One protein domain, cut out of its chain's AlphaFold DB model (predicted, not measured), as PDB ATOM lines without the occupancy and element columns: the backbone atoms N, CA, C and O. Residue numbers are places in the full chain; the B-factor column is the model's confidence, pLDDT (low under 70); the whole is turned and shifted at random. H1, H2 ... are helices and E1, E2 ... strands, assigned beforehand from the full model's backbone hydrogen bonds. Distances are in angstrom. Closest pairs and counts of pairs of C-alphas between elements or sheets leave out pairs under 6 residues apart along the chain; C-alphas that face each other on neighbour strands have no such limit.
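What this domain is: This is residues 36 to 140 of the 140 residues of an uncharacterized protein of Roseiflexus sp. (strain RS-1) (UniProt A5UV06). One twisted sheet of six antiparallel strands forms a wall, and two helices, H1 and H2, pack on one and the same face of it, so that sheet and helices make two layers, with H1 nearest to E3, E4 and E5 and H2 nearest to E1 and E6. The two helices stand steeply to each other and meet where residues 54 to 59 of H1 touch H2, while a long loop, residues 90 to 107, joins E4 to E5 at one end of these strands. The printed part has 105 residues with two named helices and six named strands, in the order E1 H1 E2 E3 E4 E5 H2 E6, and the sheet's order is E2 E3 E4 E5 E1 E6. The class is mixed, helices and strands. The whole is compact and rounded, with a radius of gyration of the C-alphas of 12.9 A and spans of 34 by 28 by 25 A.

Where its parts are: Strand E1, residues 37 to 43, begins with C-alpha 37 at (-54.242, -47.514, -21.339) and is 19.8 A long from first to last C-alpha. Helix H1, residues 48 to 59, follows and is 16.5 A long, with C-alpha 48 at (-40.261, -32.552, -9.083). Then come E2, residues 64 to 68, E3, residues 72 to 78, 18.6 A long, and E4, residues 84 to 89, 16.8 A long. E5, residues 108 to 115, is 20.1 A long. H2, residues 118 to 128, is 15.4 A long. E6, residues 132 to 139, is 20.7 A long, bends by 52 degrees at residue 135, and ends with C-alpha 139 at (-57.697, -50.061, -19.847).

How they stand to each other: In the sheet E2 and E6 are the edge strands and the others are inner strands. E1 and E6 are antiparallel, with 161 degrees between their directions, and N 40 and O 136 are 2.9 A apart, within hydrogen-bond range. E5 and E1 are antiparallel at 163 degrees, with N 41 and O 110 at 2.9 A. E2, E3, E4 and E5 form a meander, each strand the antiparallel neighbour of the one before, and its three pairs of successive strands are hairpins. In these hairpins N 66 and O 74 are 2.8 A apart, N 75 and O 87 2.8 A, and N 86 and O 111 2.9 A. E5, H2 and E6 form a split strand-helix-strand unit, two strands that run the same way with E1 between them in the sheet, and its crossover is right-handed. H1 is on the sheet, with 36 pairs of C-alphas within 10 A; its closest C-alphas to E4 are those of Leu 48 and Arg 89, 6.9 A apart. H2 is on the same face, at a height over the sheet of 7.9 A. It lies over E1, and only just not over E5 and E6, for on the local plane 4 of its 11 C-alphas fall on E1 and 2 each on E5 and E6. It runs along the strands, at 12 degrees to E1 on the local plane. H1, with residues 54 to 59 alone, touches H2, and their closest C-alphas are those of Ala 58 and Arg 128, 5.7 A apart. Their lines stand at a steep tilt of 65 degrees, opposite ways. E2 and E6, among others, are apart. In H1 and H2 every O i to N i+4 pair is within hydrogen-bond range.

The domain as a whole: The two C-alphas farthest apart are those of Phe 94 and Glu 120, 35.2 A. The C-alphas of Lys 36 and Leu 140, the first and last printed, are 5.5 A apart. The printed part has no cut and ends at residue 140, the chain's last residue. The link from E4 to E5 is long, with 18 residues, and the other links are tight. The mean pLDDT of the printed part is 91.1, and residues 80 and 140 are under 70 in this predicted model.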
ATOM      1  N   LYS A  36     -56.271 -48.576 -25.532       85.81
ATOM      2  CA  LYS A  36     -55.552 -47.478 -24.893       85.81
ATOM      3  C   LYS A  36     -55.534 -47.716 -23.395       85.81
ATOM      4  O   LYS A  36     -56.486 -48.242 -22.821       85.81
ATOM      5  N   THR A  37     -54.439 -47.327 -22.772       91.62
ATOM      6  CA  THR A  37     -54.242 -47.514 -21.339       91.62
ATOM      7  C   THR A  37     -53.834 -46.217 -20.671       91.62
ATOM      8  O   THR A  37     -53.251 -45.329 -21.306       91.62
ATOM      9  N   TYR A  38     -54.184 -46.131 -19.395       93.50
ATOM     10  CA  TYR A  38     -53.789 -45.067 -18.491       93.50
ATOM     11  C   TYR A  38     -52.986 -45.691 -17.367       93.50
ATOM     12  O   TYR A  38     -53.513 -46.496 -16.597       93.50
ATOM     13  N   ASP A  39     -51.717 -45.325 -17.290       95.81
ATOM     14  CA  ASP A  39     -50.840 -45.748 -16.214       95.81
ATOM     15  C   ASP A  39     -50.544 -44.558 -15.303       95.81
ATOM     16  O   ASP A  39     -50.173 -43.475 -15.763       95.81
ATOM     17  N   LEU A  40     -50.665 -44.792 -14.002       97.19
ATOM     18  CA  LEU A  40     -50.266 -43.863 -12.960       97.19
ATOM     19  C   LEU A  40     -49.026 -44.411 -12.267       97.19
ATOM     20  O   LEU A  40     -49.057 -45.507 -11.700       97.19
ATOM     21  N   TYR A  41     -47.949 -43.636 -12.275       97.25
ATOM     22  CA  TYR A  41     -46.713 -43.953 -11.573       97.25
ATOM     23  C   TYR A  41     -46.465 -42.964 -10.435       97.25
ATOM     24  O   TYR A  41     -46.831 -41.793 -10.530       97.25
ATOM     25  N   GLY A  42     -45.801 -43.436  -9.382       96.75
ATOM     26  CA  GLY A  42     -45.437 -42.640  -8.213       96.75
ATOM     27  C   GLY A  42     -43.945 -42.682  -7.926       96.75
ATOM     28  O   GLY A  42     -43.339 -43.756  -7.990       96.75
ATOM     29  N   PHE A  43     -43.377 -41.524  -7.590       96.00
ATOM     30  CA  PHE A  43     -42.015 -41.417  -7.069       96.00
ATOM     31  C   PHE A  43     -42.019 -41.416  -5.541       96.00
ATOM     32  O   PHE A  43     -42.844 -40.746  -4.917       96.00
ATOM     33  N   ASP A  44     -41.030 -42.077  -4.941       90.25
ATOM     34  CA  ASP A  44     -40.843 -42.085  -3.482       90.25
ATOM     35  C   ASP A  44     -40.066 -40.846  -2.958       90.25
ATOM     36  O   ASP A  44     -39.547 -40.858  -1.841       90.25
ATOM     37  N   HIS A  45     -39.947 -39.776  -3.755       91.62
ATOM     38  CA  HIS A  45     -39.324 -38.500  -3.373       91.62
ATOM     39  C   HIS A  45     -40.183 -37.300  -3.804       91.62
ATOM     40  O   HIS A  45     -41.115 -37.446  -4.590       91.62
ATOM     41  N   ASP A  46     -39.848 -36.104  -3.319       91.44
ATOM     42  CA  ASP A  46     -40.612 -34.857  -3.488       91.44
ATOM     43  C   ASP A  46     -39.968 -33.830  -4.448       91.44
ATOM     44  O   ASP A  46     -40.576 -32.809  -4.782       91.44
ATOM     45  N   ASP A  47     -38.771 -34.122  -4.966       93.38
ATOM     46  CA  ASP A  47     -38.098 -33.296  -5.976       93.38
ATOM     47  C   ASP A  47     -38.683 -33.469  -7.397       93.38
ATOM     48  O   ASP A  47     -38.318 -34.378  -8.150       93.38
ATOM     49  N   LEU A  48     -39.602 -32.571  -7.770       93.56
ATOM     50  CA  LEU A  48     -40.261 -32.552  -9.083       93.56
ATOM     51  C   LEU A  48     -39.273 -32.389 -10.253       93.56
ATOM     52  O   LEU A  48     -39.475 -32.968 -11.321       93.56
ATOM     53  N   GLU A  49     -38.200 -31.623 -10.062       93.81
ATOM     54  CA  GLU A  49     -37.220 -31.362 -11.116       93.81
ATOM     55  C   GLU A  49     -36.333 -32.588 -11.354       93.81
ATOM     56  O   GLU A  49     -36.081 -32.966 -12.502       93.81
ATOM     57  N   ALA A  50     -35.926 -33.273 -10.281       94.38
ATOM     58  CA  ALA A  50     -35.233 -34.553 -10.390       94.38
ATOM     59  C   ALA A  50     -36.100 -35.611 -11.091       94.38
ATOM     60  O   ALA A  50     -35.604 -36.325 -11.968       94.38
ATOM     61  N   ALA A  51     -37.398 -35.672 -10.767       94.88
ATOM     62  CA  ALA A  51     -38.339 -36.572 -11.434       94.88
ATOM     63  C   ALA A  51     -38.441 -36.268 -12.936       94.88
ATOM     64  O   ALA A  51     -38.359 -37.183 -13.757       94.88
ATOM     65  N   ARG A  52     -38.531 -34.987 -13.318       95.44
ATOM     66  CA  ARG A  52     -38.555 -34.563 -14.725       95.44
ATOM     67  C   ARG A  52     -37.322 -35.043 -15.473       95.44
ATOM     68  O   ARG A  52     -37.454 -35.700 -16.503       95.44
ATOM     69  N   VAL A  53     -36.132 -34.745 -14.947       95.69
ATOM     70  CA  VAL A  53     -34.861 -35.145 -15.569       95.69
ATOM     71  C   VAL A  53     -34.791 -36.663 -15.733       95.69
ATOM     72  O   VAL A  53     -34.374 -37.144 -16.787       95.69
ATOM     73  N   ALA A  54     -35.239 -37.427 -14.734       95.31
ATOM     74  CA  ALA A  54     -35.255 -38.884 -14.803       95.31
ATOM     75  C   ALA A  54     -36.201 -39.411 -15.898       95.31
ATOM     76  O   ALA A  54     -35.808 -40.289 -16.669       95.31
ATOM     77  N   VAL A  55     -37.412 -38.857 -16.017       94.69
ATOM     78  CA  VAL A  55     -38.387 -39.237 -17.060       94.69
ATOM     79  C   VAL A  55     -37.865 -38.901 -18.454       94.69
ATOM     80  O   VAL A  55     -37.894 -39.752 -19.345       94.69
ATOM     81  N   GLU A  56     -37.329 -37.696 -18.641       95.69
ATOM     82  CA  GLU A  56     -36.749 -37.260 -19.914       95.69
ATOM     83  C   GLU A  56     -35.587 -38.156 -20.350       95.69
ATOM     84  O   GLU A  56     -35.537 -38.593 -21.500       95.69
ATOM     85  N   GLN A  57     -34.682 -38.500 -19.428       94.75
ATOM     86  CA  GLN A  57     -33.567 -39.409 -19.704       94.75
ATOM     87  C   GLN A  57     -34.033 -40.839 -19.989       94.75
ATOM     88  O   GLN A  57     -33.481 -41.508 -20.868       94.75
ATOM     89  N   ALA A  58     -35.044 -41.325 -19.265       94.00
ATOM     90  CA  ALA A  58     -35.551 -42.678 -19.438       94.00
ATOM     91  C   ALA A  58     -36.227 -42.861 -20.800       94.00
ATOM     92  O   ALA A  58     -35.956 -43.859 -21.474       94.00
ATOM     93  N   LEU A  59     -37.056 -41.900 -21.210       90.62
ATOM     94  CA  LEU A  59     -37.860 -41.969 -22.432       90.62
ATOM     95  C   LEU A  59     -37.188 -41.319 -23.650       90.62
ATOM     96  O   LEU A  59     -37.613 -41.565 -24.777       90.62
ATOM     97  N   GLY A  60     -36.138 -40.517 -23.452       91.69
ATOM     98  CA  GLY A  60     -35.499 -39.750 -24.524       91.69
ATOM     99  C   GLY A  60     -36.398 -38.639 -25.070       91.69
ATOM    100  O   GLY A  60     -36.383 -38.375 -26.272       91.69
ATOM    101  N   VAL A  61     -37.204 -38.023 -24.203       90.88
ATOM    102  CA  VAL A  61     -38.166 -36.962 -24.542       90.88
ATOM    103  C   VAL A  61     -37.862 -35.685 -23.763       90.88
ATOM    104  O   VAL A  61     -37.013 -35.693 -22.877       90.88
ATOM    105  N   GLN A  62     -38.562 -34.596 -24.076       92.81
ATOM    106  CA  GLN A  62     -38.494 -33.348 -23.318       92.81
ATOM    107  C   GLN A  62     -39.900 -32.949 -22.874       92.81
ATOM    108  O   GLN A  62     -40.800 -32.860 -23.708       92.81
ATOM    109  N   LEU A  63     -40.090 -32.729 -21.576       92.19
ATOM    110  CA  LEU A  63     -41.357 -32.279 -21.014       92.19
ATOM    111  C   LEU A  63     -41.352 -30.746 -20.950       92.19
ATOM    112  O   LEU A  63     -40.395 -30.129 -20.477       92.19
ATOM    113  N   ALA A  64     -42.422 -30.117 -21.425       93.19
ATOM    114  CA  ALA A  64     -42.584 -28.675 -21.347       93.19
ATOM    115  C   ALA A  64     -43.010 -28.267 -19.923       93.19
ATOM    116  O   ALA A  64     -43.891 -28.919 -19.361       93.19
ATOM    117  N   PRO A  65     -42.416 -27.218 -19.327       92.94
ATOM    118  CA  PRO A  65     -42.899 -26.648 -18.074       92.94
ATOM    119  C   PRO A  65     -44.232 -25.931 -18.279       92.94
ATOM    120  O   PRO A  65     -44.416 -25.190 -19.248       92.94
ATOM    121  N   HIS A  66     -45.129 -26.100 -17.320       90.75
ATOM    122  CA  HIS A  66     -46.394 -25.397 -17.225       90.75
ATOM    123  C   HIS A  66     -46.651 -24.974 -15.777       90.75
ATOM    124  O   HIS A  66     -46.234 -25.637 -14.831       90.75
ATOM    125  N   GLU A  67     -47.390 -23.882 -15.615       85.31
ATOM    126  CA  GLU A  67     -47.818 -23.370 -14.315       85.31
ATOM    127  C   GLU A  67     -49.347 -23.294 -14.297       85.31
ATOM    128  O   GLU A  67     -49.983 -22.894 -15.279       85.31
ATOM    129  N   SER A  68     -49.957 -23.711 -13.191       82.25
ATOM    130  CA  SER A  68     -51.395 -23.613 -12.960       82.25
ATOM    131  C   SER A  68     -51.667 -23.198 -11.524       82.25
ATOM    132  O   SER A  68     -51.048 -23.710 -10.598       82.25
ATOM    133  N   LEU A  69     -52.667 -22.340 -11.326       74.50
ATOM    134  CA  LEU A  69     -53.105 -21.941  -9.987       74.50
ATOM    135  C   LEU A  69     -53.609 -23.125  -9.148       74.50
ATOM    136  O   LEU A  69     -53.503 -23.074  -7.932       74.50
ATOM    137  N   HIS A  70     -54.128 -24.175  -9.793       71.50
ATOM    138  CA  HIS A  70     -54.668 -25.366  -9.123       71.50
ATOM    139  C   HIS A  70     -53.669 -26.529  -9.060       71.50
ATOM    140  O   HIS A  70     -53.715 -27.338  -8.153       71.50
ATOM    141  N   ARG A  71     -52.730 -26.635 -10.010       75.88
ATOM    142  CA  ARG A  71     -51.770 -27.765 -10.053       75.88
ATOM    143  C   ARG A  71     -50.371 -27.384  -9.561       75.88
ATOM    144  O   ARG A  71     -49.525 -28.254  -9.389       75.88
ATOM    145  N   GLY A  72     -50.116 -26.090  -9.367       83.56
ATOM    146  CA  GLY A  72     -48.768 -25.554  -9.223       83.56
ATOM    147  C   GLY A  72     -47.942 -25.759 -10.497       83.56
ATOM    148  O   GLY A  72     -48.479 -25.764 -11.610       83.56
ATOM    149  N   ASP A  73     -46.635 -25.933 -10.311       88.56
ATOM    150  CA  ASP A  73     -45.710 -26.310 -11.377       88.56
ATOM    151  C   ASP A  73     -45.942 -27.764 -11.794       88.56
ATOM    152  O   ASP A  73     -45.955 -28.674 -10.958       88.56
ATOM    153  N   TYR A  74     -46.075 -27.994 -13.096       92.88
ATOM    154  CA  TYR A  74     -46.149 -29.328 -13.675       92.88
ATOM    155  C   TYR A  74     -45.438 -29.369 -15.024       92.88
ATOM    156  O   TYR A  74     -45.170 -28.348 -15.657       92.88
ATOM    157  N   TYR A  75     -45.126 -30.575 -15.473       94.00
ATOM    158  CA  TYR A  75     -44.452 -30.815 -16.735       94.00
ATOM    159  C   TYR A  75     -45.326 -31.684 -17.628       94.00
ATOM    160  O   TYR A  75     -45.935 -32.645 -17.158       94.00
ATOM    161  N   ARG A  76     -45.402 -31.358 -18.917       94.12
ATOM    162  CA  ARG A  76     -46.277 -32.063 -19.857       94.12
ATOM    163  C   ARG A  76     -45.610 -32.300 -21.200       94.12
ATOM    164  O   ARG A  76     -44.852 -31.471 -21.694       94.12
ATOM    165  N   LEU A  77     -45.922 -33.438 -21.804       92.56
ATOM    166  CA  LEU A  77     -45.602 -33.742 -23.189       92.56
ATOM    167  C   LEU A  77     -46.849 -34.276 -23.883       92.56
ATOM    168  O   LEU A  77     -47.334 -35.358 -23.560       92.56
ATOM    169  N   ASP A  78     -47.310 -33.531 -24.880       87.69
ATOM    170  CA  ASP A  78     -48.314 -33.993 -25.830       87.69
ATOM    171  C   ASP A  78     -47.609 -34.623 -27.032       87.69
ATOM    172  O   ASP A  78     -46.798 -33.972 -27.698       87.69
ATOM    173  N   THR A  79     -47.896 -35.892 -27.318       81.25
ATOM    174  CA  THR A  79     -47.388 -36.545 -28.531       81.25
ATOM    175  C   THR A  79     -48.413 -36.474 -29.663       81.25
ATOM    176  O   THR A  79     -49.548 -36.032 -29.487       81.25
ATOM    177  N   VAL A  80     -48.016 -36.884 -30.871       67.31
ATOM    178  CA  VAL A  80     -48.940 -36.947 -32.010       67.31
ATOM    179  C   VAL A  80     -49.948 -38.074 -31.771       67.31
ATOM    180  O   VAL A  80     -49.618 -39.248 -31.925       67.31
ATOM    181  N   GLY A  81     -51.182 -37.708 -31.421       75.19
ATOM    182  CA  GLY A  81     -52.273 -38.636 -31.128       75.19
ATOM    183  C   GLY A  81     -52.888 -38.359 -29.758       75.19
ATOM    184  O   GLY A  81     -53.057 -37.207 -29.377       75.19
ATOM    185  N   GLU A  82     -53.239 -39.429 -29.044       79.31
ATOM    186  CA  GLU A  82     -53.826 -39.369 -27.695       79.31
ATOM    187  C   GLU A  82     -52.806 -39.672 -26.580       79.31
ATOM    188  O   GLU A  82     -53.120 -39.470 -25.407       79.31
ATOM    189  N   GLU A  83     -51.590 -40.137 -26.924       89.00
ATOM    190  CA  GLU A  83     -50.547 -40.431 -25.931       89.00
ATOM    191  C   GLU A  83     -50.005 -39.117 -25.343       89.00
ATOM    192  O   GLU A  83     -49.477 -38.263 -26.062       89.00
ATOM    193  N   ASN A  84     -50.145 -38.940 -24.032       92.75
ATOM    194  CA  ASN A  84     -49.636 -37.771 -23.326       92.75
ATOM    195  C   ASN A  84     -49.034 -38.156 -21.975       92.75
ATOM    196  O   ASN A  84     -49.423 -39.149 -21.357       92.75
ATOM    197  N   PHE A  85     -48.060 -37.359 -21.551       94.88
ATOM    198  CA  PHE A  85     -47.336 -37.537 -20.301       94.88
ATOM    199  C   PHE A  85     -47.525 -36.289 -19.455       94.88
ATOM    200  O   PHE A  85     -47.237 -35.189 -19.928       94.88
ATOM    201  N   GLU A  86     -47.968 -36.449 -18.213       95.38
ATOM    202  CA  GLU A  86     -48.089 -35.347 -17.258       95.38
ATOM    203  C   GLU A  86     -47.368 -35.710 -15.963       95.38
ATOM    204  O   GLU A  86     -47.634 -36.746 -15.363       95.38
ATOM    205  N   LEU A  87     -46.448 -34.857 -15.527       96.19
ATOM    206  CA  LEU A  87     -45.673 -35.019 -14.304       96.19
ATOM    207  C   LEU A  87     -45.992 -33.858 -13.364       96.19
ATOM    208  O   LEU A  87     -45.775 -32.699 -13.714       96.19
ATOM    209  N   GLN A  88     -46.485 -34.164 -12.168       94.94
ATOM    210  CA  GLN A  88     -46.923 -33.155 -11.205       94.94
ATOM    211  C   GLN A  88     -46.724 -33.608  -9.760       94.94
ATOM    212  O   GLN A  88     -46.515 -34.789  -9.486       94.94
ATOM    213  N   ARG A  89     -46.847 -32.671  -8.819       94.69
ATOM    214  CA  ARG A  89     -46.952 -33.003  -7.393       94.69
ATOM    215  C   ARG A  89     -48.313 -33.628  -7.087       94.69
ATOM    216  O   ARG A  89     -49.318 -33.256  -7.686       94.69
ATOM    217  N   ASN A  90     -48.354 -34.530  -6.112       93.81
ATOM    218  CA  ASN A  90     -49.594 -35.091  -5.574       93.81
ATOM    219  C   ASN A  90     -50.248 -34.156  -4.537       93.81
ATOM    220  O   ASN A  90     -50.631 -34.574  -3.447       93.81
ATOM    221  N   PHE A  91     -50.293 -32.862  -4.830       91.19
ATOM    222  CA  PHE A  91     -50.838 -31.860  -3.922       91.19
ATOM    223  C   PHE A  91     -51.364 -30.676  -4.725       91.19
ATOM    224  O   PHE A  91     -50.622 -30.086  -5.513       91.19
ATOM    225  N   ASP A  92     -52.631 -30.337  -4.513       86.94
ATOM    226  CA  ASP A  92     -53.270 -29.133  -5.026       86.94
ATOM    227  C   ASP A  92     -53.056 -27.996  -4.009       86.94
ATOM    228  O   ASP A  92     -53.638 -28.020  -2.920       86.94
ATOM    229  N   PRO A  93     -52.223 -26.986  -4.321       84.88
ATOM    230  CA  PRO A  93     -51.944 -25.891  -3.397       84.88
ATOM    231  C   PRO A  93     -53.114 -24.917  -3.217       84.88
ATOM    232  O   PRO A  93     -53.066 -24.091  -2.308       84.88
ATOM    233  N   PHE A  94     -54.130 -24.956  -4.080       84.19
ATOM    234  CA  PHE A  94     -55.292 -24.079  -3.996       84.19
ATOM    235  C   PHE A  94     -56.353 -24.634  -3.046       84.19
ATOM    236  O   PHE A  94     -56.909 -23.880  -2.249       84.19
ATOM    237  N   TYR A  95     -56.634 -25.934  -3.135       85.94
ATOM    238  CA  TYR A  95     -57.572 -26.619  -2.240       85.94
ATOM    239  C   TYR A  95     -56.900 -27.200  -0.988       85.94
ATOM    240  O   TYR A  95     -57.603 -27.570  -0.054       85.94
ATOM    241  N   GLU A  96     -55.563 -27.220  -0.938       87.06
ATOM    242  CA  GLU A  96     -54.762 -27.868   0.112       87.06
ATOM    243  C   GLU A  96     -55.072 -29.371   0.251       87.06
ATOM    244  O   GLU A  96     -55.081 -29.933   1.349       87.06
ATOM    245  N   GLU A  97     -55.314 -30.037  -0.880       89.38
ATOM    246  CA  GLU A  97     -55.746 -31.436  -0.953       89.38
ATOM    247  C   GLU A  97     -54.752 -32.309  -1.730       89.38
ATOM    248  O   GLU A  97     -54.015 -31.844  -2.600       89.38
ATOM    249  N   VAL A  98     -54.726 -33.604  -1.409       90.88
ATOM    250  CA  VAL A  98     -53.975 -34.610  -2.174       90.88
ATOM    251  C   VAL A  98     -54.738 -34.898  -3.465       90.88
ATOM    252  O   VAL A  98     -55.949 -35.097  -3.423       90.88
ATOM    253  N   VAL A  99     -54.038 -34.933  -4.602       89.88
ATOM    254  CA  VAL A  99     -54.684 -35.135  -5.912       89.88
ATOM    255  C   VAL A  99     -55.191 -36.572  -6.064       89.88
ATOM    256  O   VAL A  99     -56.331 -36.784  -6.463       89.88
ATOM    257  N   GLU A 100     -54.356 -37.554  -5.727       93.00
ATOM    258  CA  GLU A 100     -54.703 -38.976  -5.675       93.00
ATOM    259  C   GLU A 100     -54.740 -39.418  -4.209       93.00
ATOM    260  O   GLU A 100     -53.727 -39.829  -3.632       93.00
ATOM    261  N   ASP A 101     -55.917 -39.307  -3.594       91.44
ATOM    262  CA  ASP A 101     -56.175 -39.636  -2.186       91.44
ATOM    263  C   ASP A 101     -55.999 -41.129  -1.856       91.44
ATOM    264  O   ASP A 101     -55.766 -41.485  -0.701       91.44
ATOM    265  N   GLU A 102     -56.050 -41.997  -2.870       93.75
ATOM    266  CA  GLU A 102     -55.690 -43.415  -2.777       93.75
ATOM    267  C   GLU A 102     -54.194 -43.639  -2.489       93.75
ATOM    268  O   GLU A 102     -53.832 -44.693  -1.962       93.75
ATOM    269  N   PHE A 103     -53.332 -42.663  -2.807       93.19
ATOM    270  CA  PHE A 103     -51.872 -42.747  -2.664       93.19
ATOM    271  C   PHE A 103     -51.277 -41.516  -1.955       93.19
ATOM    272  O   PHE A 103     -50.395 -40.846  -2.505       93.19
ATOM    273  N   PRO A 104     -51.716 -41.186  -0.727       92.56
ATOM    274  CA  PRO A 104     -51.308 -39.962  -0.041       92.56
ATOM    275  C   PRO A 104     -49.825 -39.954   0.358       92.56
ATOM    276  O   PRO A 104     -49.278 -38.904   0.685       92.56
ATOM    277  N   GLU A 105     -49.158 -41.110   0.352       91.88
ATOM    278  CA  GLU A 105     -47.724 -41.225   0.610       91.88
ATOM    279  C   GLU A 105     -46.848 -40.819  -0.583       91.88
ATOM    280  O   GLU A 105     -45.655 -40.565  -0.417       91.88
ATOM    281  N   ILE A 106     -47.419 -40.775  -1.787       94.88
ATOM    282  CA  ILE A 106     -46.694 -40.447  -3.011       94.88
ATOM    283  C   ILE A 106     -46.665 -38.938  -3.183       94.88
ATOM    284  O   ILE A 106     -47.711 -38.302  -3.213       94.88
ATOM    285  N   SER A 107     -45.470 -38.364  -3.334       93.38
ATOM    286  CA  SER A 107     -45.301 -36.907  -3.454       93.38
ATOM    287  C   SER A 107     -45.349 -36.406  -4.899       93.38
ATOM    288  O   SER A 107     -45.773 -35.276  -5.143       93.38
ATOM    289  N   ILE A 108     -44.932 -37.228  -5.866       96.25
ATOM    290  CA  ILE A 108     -44.902 -36.880  -7.294       96.25
ATOM    291  C   ILE A 108     -45.560 -37.993  -8.097       96.25
ATOM    292  O   ILE A 108     -45.259 -39.173  -7.904       96.25
ATOM    293  N   LEU A 109     -46.404 -37.590  -9.040       96.81
ATOM    294  CA  LEU A 109     -47.161 -38.463  -9.921       96.81
ATOM    295  C   LEU A 109     -46.746 -38.247 -11.370       96.81
ATOM    296  O   LEU A 109     -46.602 -37.109 -11.821       96.81
ATOM    297  N   LEU A 110     -46.609 -39.350 -12.099       97.19
ATOM    298  CA  LEU A 110     -46.478 -39.371 -13.548       97.19
ATOM    299  C   LEU A 110     -47.690 -40.089 -14.141       97.19
ATOM    300  O   LEU A 110     -47.851 -41.298 -13.973       97.19
ATOM    301  N   TYR A 111     -48.502 -39.337 -14.870       96.25
ATOM    302  CA  TYR A 111     -49.599 -39.842 -15.678       96.25
ATOM    303  C   TYR A 111     -49.080 -40.164 -17.074       96.25
ATOM    304  O   TYR A 111     -48.493 -39.310 -17.743       96.25
ATOM    305  N   VAL A 112     -49.314 -41.392 -17.518       94.94
ATOM    306  CA  VAL A 112     -49.079 -41.843 -18.887       94.94
ATOM    307  C   VAL A 112     -50.430 -42.211 -19.470       94.94
ATOM    308  O   VAL A 112     -50.983 -43.273 -19.194       94.94
ATOM    309  N   ASN A 113     -50.973 -41.310 -20.274       93.06
ATOM    310  CA  ASN A 113     -52.343 -41.385 -20.746       93.06
ATOM    311  C   ASN A 113     -52.388 -41.804 -22.212       93.06
ATOM    312  O   ASN A 113     -51.553 -41.366 -22.998       93.06
ATOM    313  N   GLY A 114     -53.385 -42.602 -22.603       88.56
ATOM    314  CA  GLY A 114     -53.654 -42.902 -24.014       88.56
ATOM    315  C   GLY A 114     -52.550 -43.705 -24.714       88.56
ATOM    316  O   GLY A 114     -52.389 -43.606 -25.937       88.56
ATOM    317  N   THR A 115     -51.778 -44.502 -23.970       88.19
ATOM    318  CA  THR A 115     -50.692 -45.298 -24.552       88.19
ATOM    319  C   THR A 115     -51.184 -46.654 -25.060       88.19
ATOM    320  O   THR A 115     -52.042 -47.299 -24.458       88.19
ATOM    321  N   GLU A 116     -50.633 -47.088 -26.194       89.62
ATOM    322  CA  GLU A 116     -50.832 -48.434 -26.770       89.62
ATOM    323  C   GLU A 116     -49.715 -49.403 -26.364       89.62
ATOM    324  O   GLU A 116     -49.746 -50.585 -26.709       89.62
ATOM    325  N   ARG A 117     -48.706 -48.891 -25.654       90.69
ATOM    326  CA  ARG A 117     -47.486 -49.602 -25.266       90.69
ATOM    327  C   ARG A 117     -47.233 -49.554 -23.746       90.69
ATOM    328  O   ARG A 117     -46.093 -49.323 -23.336       90.69
ATOM    329  N   PRO A 118     -48.248 -49.807 -22.893       92.12
ATOM    330  CA  PRO A 118     -48.110 -49.680 -21.438       92.12
ATOM    331  C   PRO A 118     -47.014 -50.580 -20.864       92.12
ATOM    332  O   PRO A 118     -46.177 -50.130 -20.091       92.12
ATOM    333  N   GLU A 119     -46.953 -51.845 -21.296       92.56
ATOM    334  CA  GLU A 119     -45.942 -52.790 -20.807       92.56
ATOM    335  C   GLU A 119     -44.512 -52.376 -21.181       92.56
ATOM    336  O   GLU A 119     -43.564 -52.665 -20.451       92.56
ATOM    337  N   GLU A 120     -44.333 -51.739 -22.339       92.50
ATOM    338  CA  GLU A 120     -43.024 -51.254 -22.769       92.50
ATOM    339  C   GLU A 120     -42.599 -50.054 -21.921       92.50
ATOM    340  O   GLU A 120     -41.478 -50.035 -21.408       92.50
ATOM    341  N   LEU A 121     -43.503 -49.088 -21.729       93.56
ATOM    342  CA  LEU A 121     -43.243 -47.899 -20.921       93.56
ATOM    343  C   LEU A 121     -42.968 -48.262 -19.465       93.56
ATOM    344  O   LEU A 121     -41.966 -47.806 -18.919       93.56
ATOM    345  N   GLU A 122     -43.761 -49.152 -18.872       95.31
ATOM    346  CA  GLU A 122     -43.537 -49.647 -17.515       95.31
ATOM    347  C   GLU A 122     -42.138 -50.248 -17.367       95.31
ATOM    348  O   GLU A 122     -41.404 -49.891 -16.443       95.31
ATOM    349  N   ARG A 123     -41.727 -51.121 -18.298       94.62
ATOM    350  CA  ARG A 123     -40.392 -51.742 -18.273       94.62
ATOM    351  C   ARG A 123     -39.282 -50.706 -18.391       94.62
ATOM    352  O   ARG A 123     -38.286 -50.822 -17.687       94.62
ATOM    353  N   ILE A 124     -39.419 -49.719 -19.274       94.75
ATOM    354  CA  ILE A 124     -38.403 -48.673 -19.455       94.75
ATOM    355  C   ILE A 124     -38.306 -47.802 -18.201       94.75
ATOM    356  O   ILE A 124     -37.203 -47.575 -17.703       94.75
ATOM    357  N   LEU A 125     -39.445 -47.337 -17.691       94.50
ATOM    358  CA  LEU A 125     -39.529 -46.428 -16.552       94.50
ATOM    359  C   LEU A 125     -39.004 -47.093 -15.277       94.50
ATOM    360  O   LEU A 125     -38.066 -46.585 -14.674       94.50
ATOM    361  N   THR A 126     -39.523 -48.268 -14.922       93.94
ATOM    362  CA  THR A 126     -39.126 -48.977 -13.692       93.94
ATOM    363  C   THR A 126     -37.691 -49.509 -13.735       93.94
ATOM    364  O   THR A 126     -37.051 -49.629 -12.693       93.94
ATOM    365  N   ALA A 127     -37.140 -49.804 -14.919       93.69
ATOM    366  CA  ALA A 127     -35.749 -50.245 -15.042       93.69
ATOM    367  C   ALA A 127     -34.736 -49.091 -15.010       93.69
ATOM    368  O   ALA A 127     -33.590 -49.302 -14.613       93.69
ATOM    369  N   ARG A 128     -35.115 -47.894 -15.481       93.62
ATOM    370  CA  ARG A 128     -34.198 -46.746 -15.609       93.62
ATOM    371  C   ARG A 128     -34.320 -45.738 -14.477       93.62
ATOM    372  O   ARG A 128     -33.346 -45.041 -14.207       93.62
ATOM    373  N   ILE A 129     -35.481 -45.653 -13.839       93.56
ATOM    374  CA  ILE A 129     -35.767 -44.669 -12.801       93.56
ATOM    375  C   ILE A 129     -35.862 -45.403 -11.460       93.56
ATOM    376  O   ILE A 129     -36.844 -46.107 -11.216       93.56
ATOM    377  N   PRO A 130     -34.852 -45.274 -10.582       88.44
ATOM    378  CA  PRO A 130     -34.954 -45.823  -9.239       88.44
ATOM    379  C   PRO A 130     -36.064 -45.095  -8.473       88.44
ATOM    380  O   PRO A 130     -36.252 -43.893  -8.648       88.44
ATOM    381  N   ASN A 131     -36.760 -45.815  -7.592       89.31
ATOM    382  CA  ASN A 131     -37.828 -45.273  -6.740       89.31
ATOM    383  C   ASN A 131     -39.072 -44.773  -7.501       89.31
ATOM    384  O   ASN A 131     -39.837 -43.974  -6.964       89.31
ATOM    385  N   LEU A 132     -39.267 -45.233  -8.740       94.25
ATOM    386  CA  LEU A 132     -40.512 -45.076  -9.488       94.25
ATOM    387  C   LEU A 132     -41.243 -46.419  -9.533       94.25
ATOM    388  O   LEU A 132     -40.666 -47.434  -9.931       94.25
ATOM    389  N   ARG A 133     -42.527 -46.427  -9.170       95.56
ATOM    390  CA  ARG A 133     -43.380 -47.625  -9.226       95.56
ATOM    391  C   ARG A 133     -44.713 -47.344  -9.904       95.56
ATOM    392  O   ARG A 133     -45.238 -46.240  -9.808       95.56
ATOM    393  N   LEU A 134     -45.262 -48.361 -10.564       96.69
ATOM    394  CA  LEU A 134     -46.632 -48.327 -11.071       96.69
ATOM    395  C   LEU A 134     -47.607 -48.422  -9.887       96.69
ATOM    396  O   LEU A 134     -47.494 -49.332  -9.063       96.69
ATOM    397  N   LEU A 135     -48.545 -47.482  -9.808       95.94
ATOM    398  CA  LEU A 135     -49.586 -47.415  -8.781       95.94
ATOM    399  C   LEU A 135     -50.911 -47.972  -9.300       95.94
ATOM    400  O   LEU A 135     -51.563 -48.767  -8.626       95.94
ATOM    401  N   ARG A 136     -51.295 -47.571 -10.517       95.94
ATOM    402  CA  ARG A 136     -52.571 -47.934 -11.141       95.94
ATOM    403  C   ARG A 136     -52.392 -48.120 -12.644       95.94
ATOM    404  O   ARG A 136     -51.629 -47.387 -13.265       95.94
ATOM    405  N   ARG A 137     -53.112 -49.088 -13.215       94.81
ATOM    406  CA  ARG A 137     -53.268 -49.269 -14.662       94.81
ATOM    407  C   ARG A 137     -54.736 -49.469 -14.992       94.81
ATOM    408  O   ARG A 137     -55.370 -50.380 -14.463       94.81
ATOM    409  N   GLU A 138     -55.233 -48.665 -15.915       92.81
ATOM    410  CA  GLU A 138     -56.593 -48.733 -16.432       92.81
ATOM    411  C   GLU A 138     -56.568 -48.959 -17.943       92.81
ATOM    412  O   GLU A 138     -55.639 -48.567 -18.647       92.81
ATOM    413  N   THR A 139     -57.581 -49.657 -18.445       87.81
ATOM    414  CA  THR A 139     -57.697 -50.061 -19.847       87.81
ATOM    415  C   THR A 139     -59.043 -49.592 -20.385       87.81
ATOM    416  O   THR A 139     -60.057 -49.823 -19.726       87.81
ATOM    417  N   LEU A 140     -59.040 -48.938 -21.550       67.81
ATOM    418  CA  LEU A 140     -60.236 -48.424 -22.228       67.81
ATOM    419  C   LEU A 140     -60.897 -49.432 -23.162       67.81
ATOM    420  O   LEU A 140     -60.161 -50.066 -23.950       67.81
TER     421      LEU A 140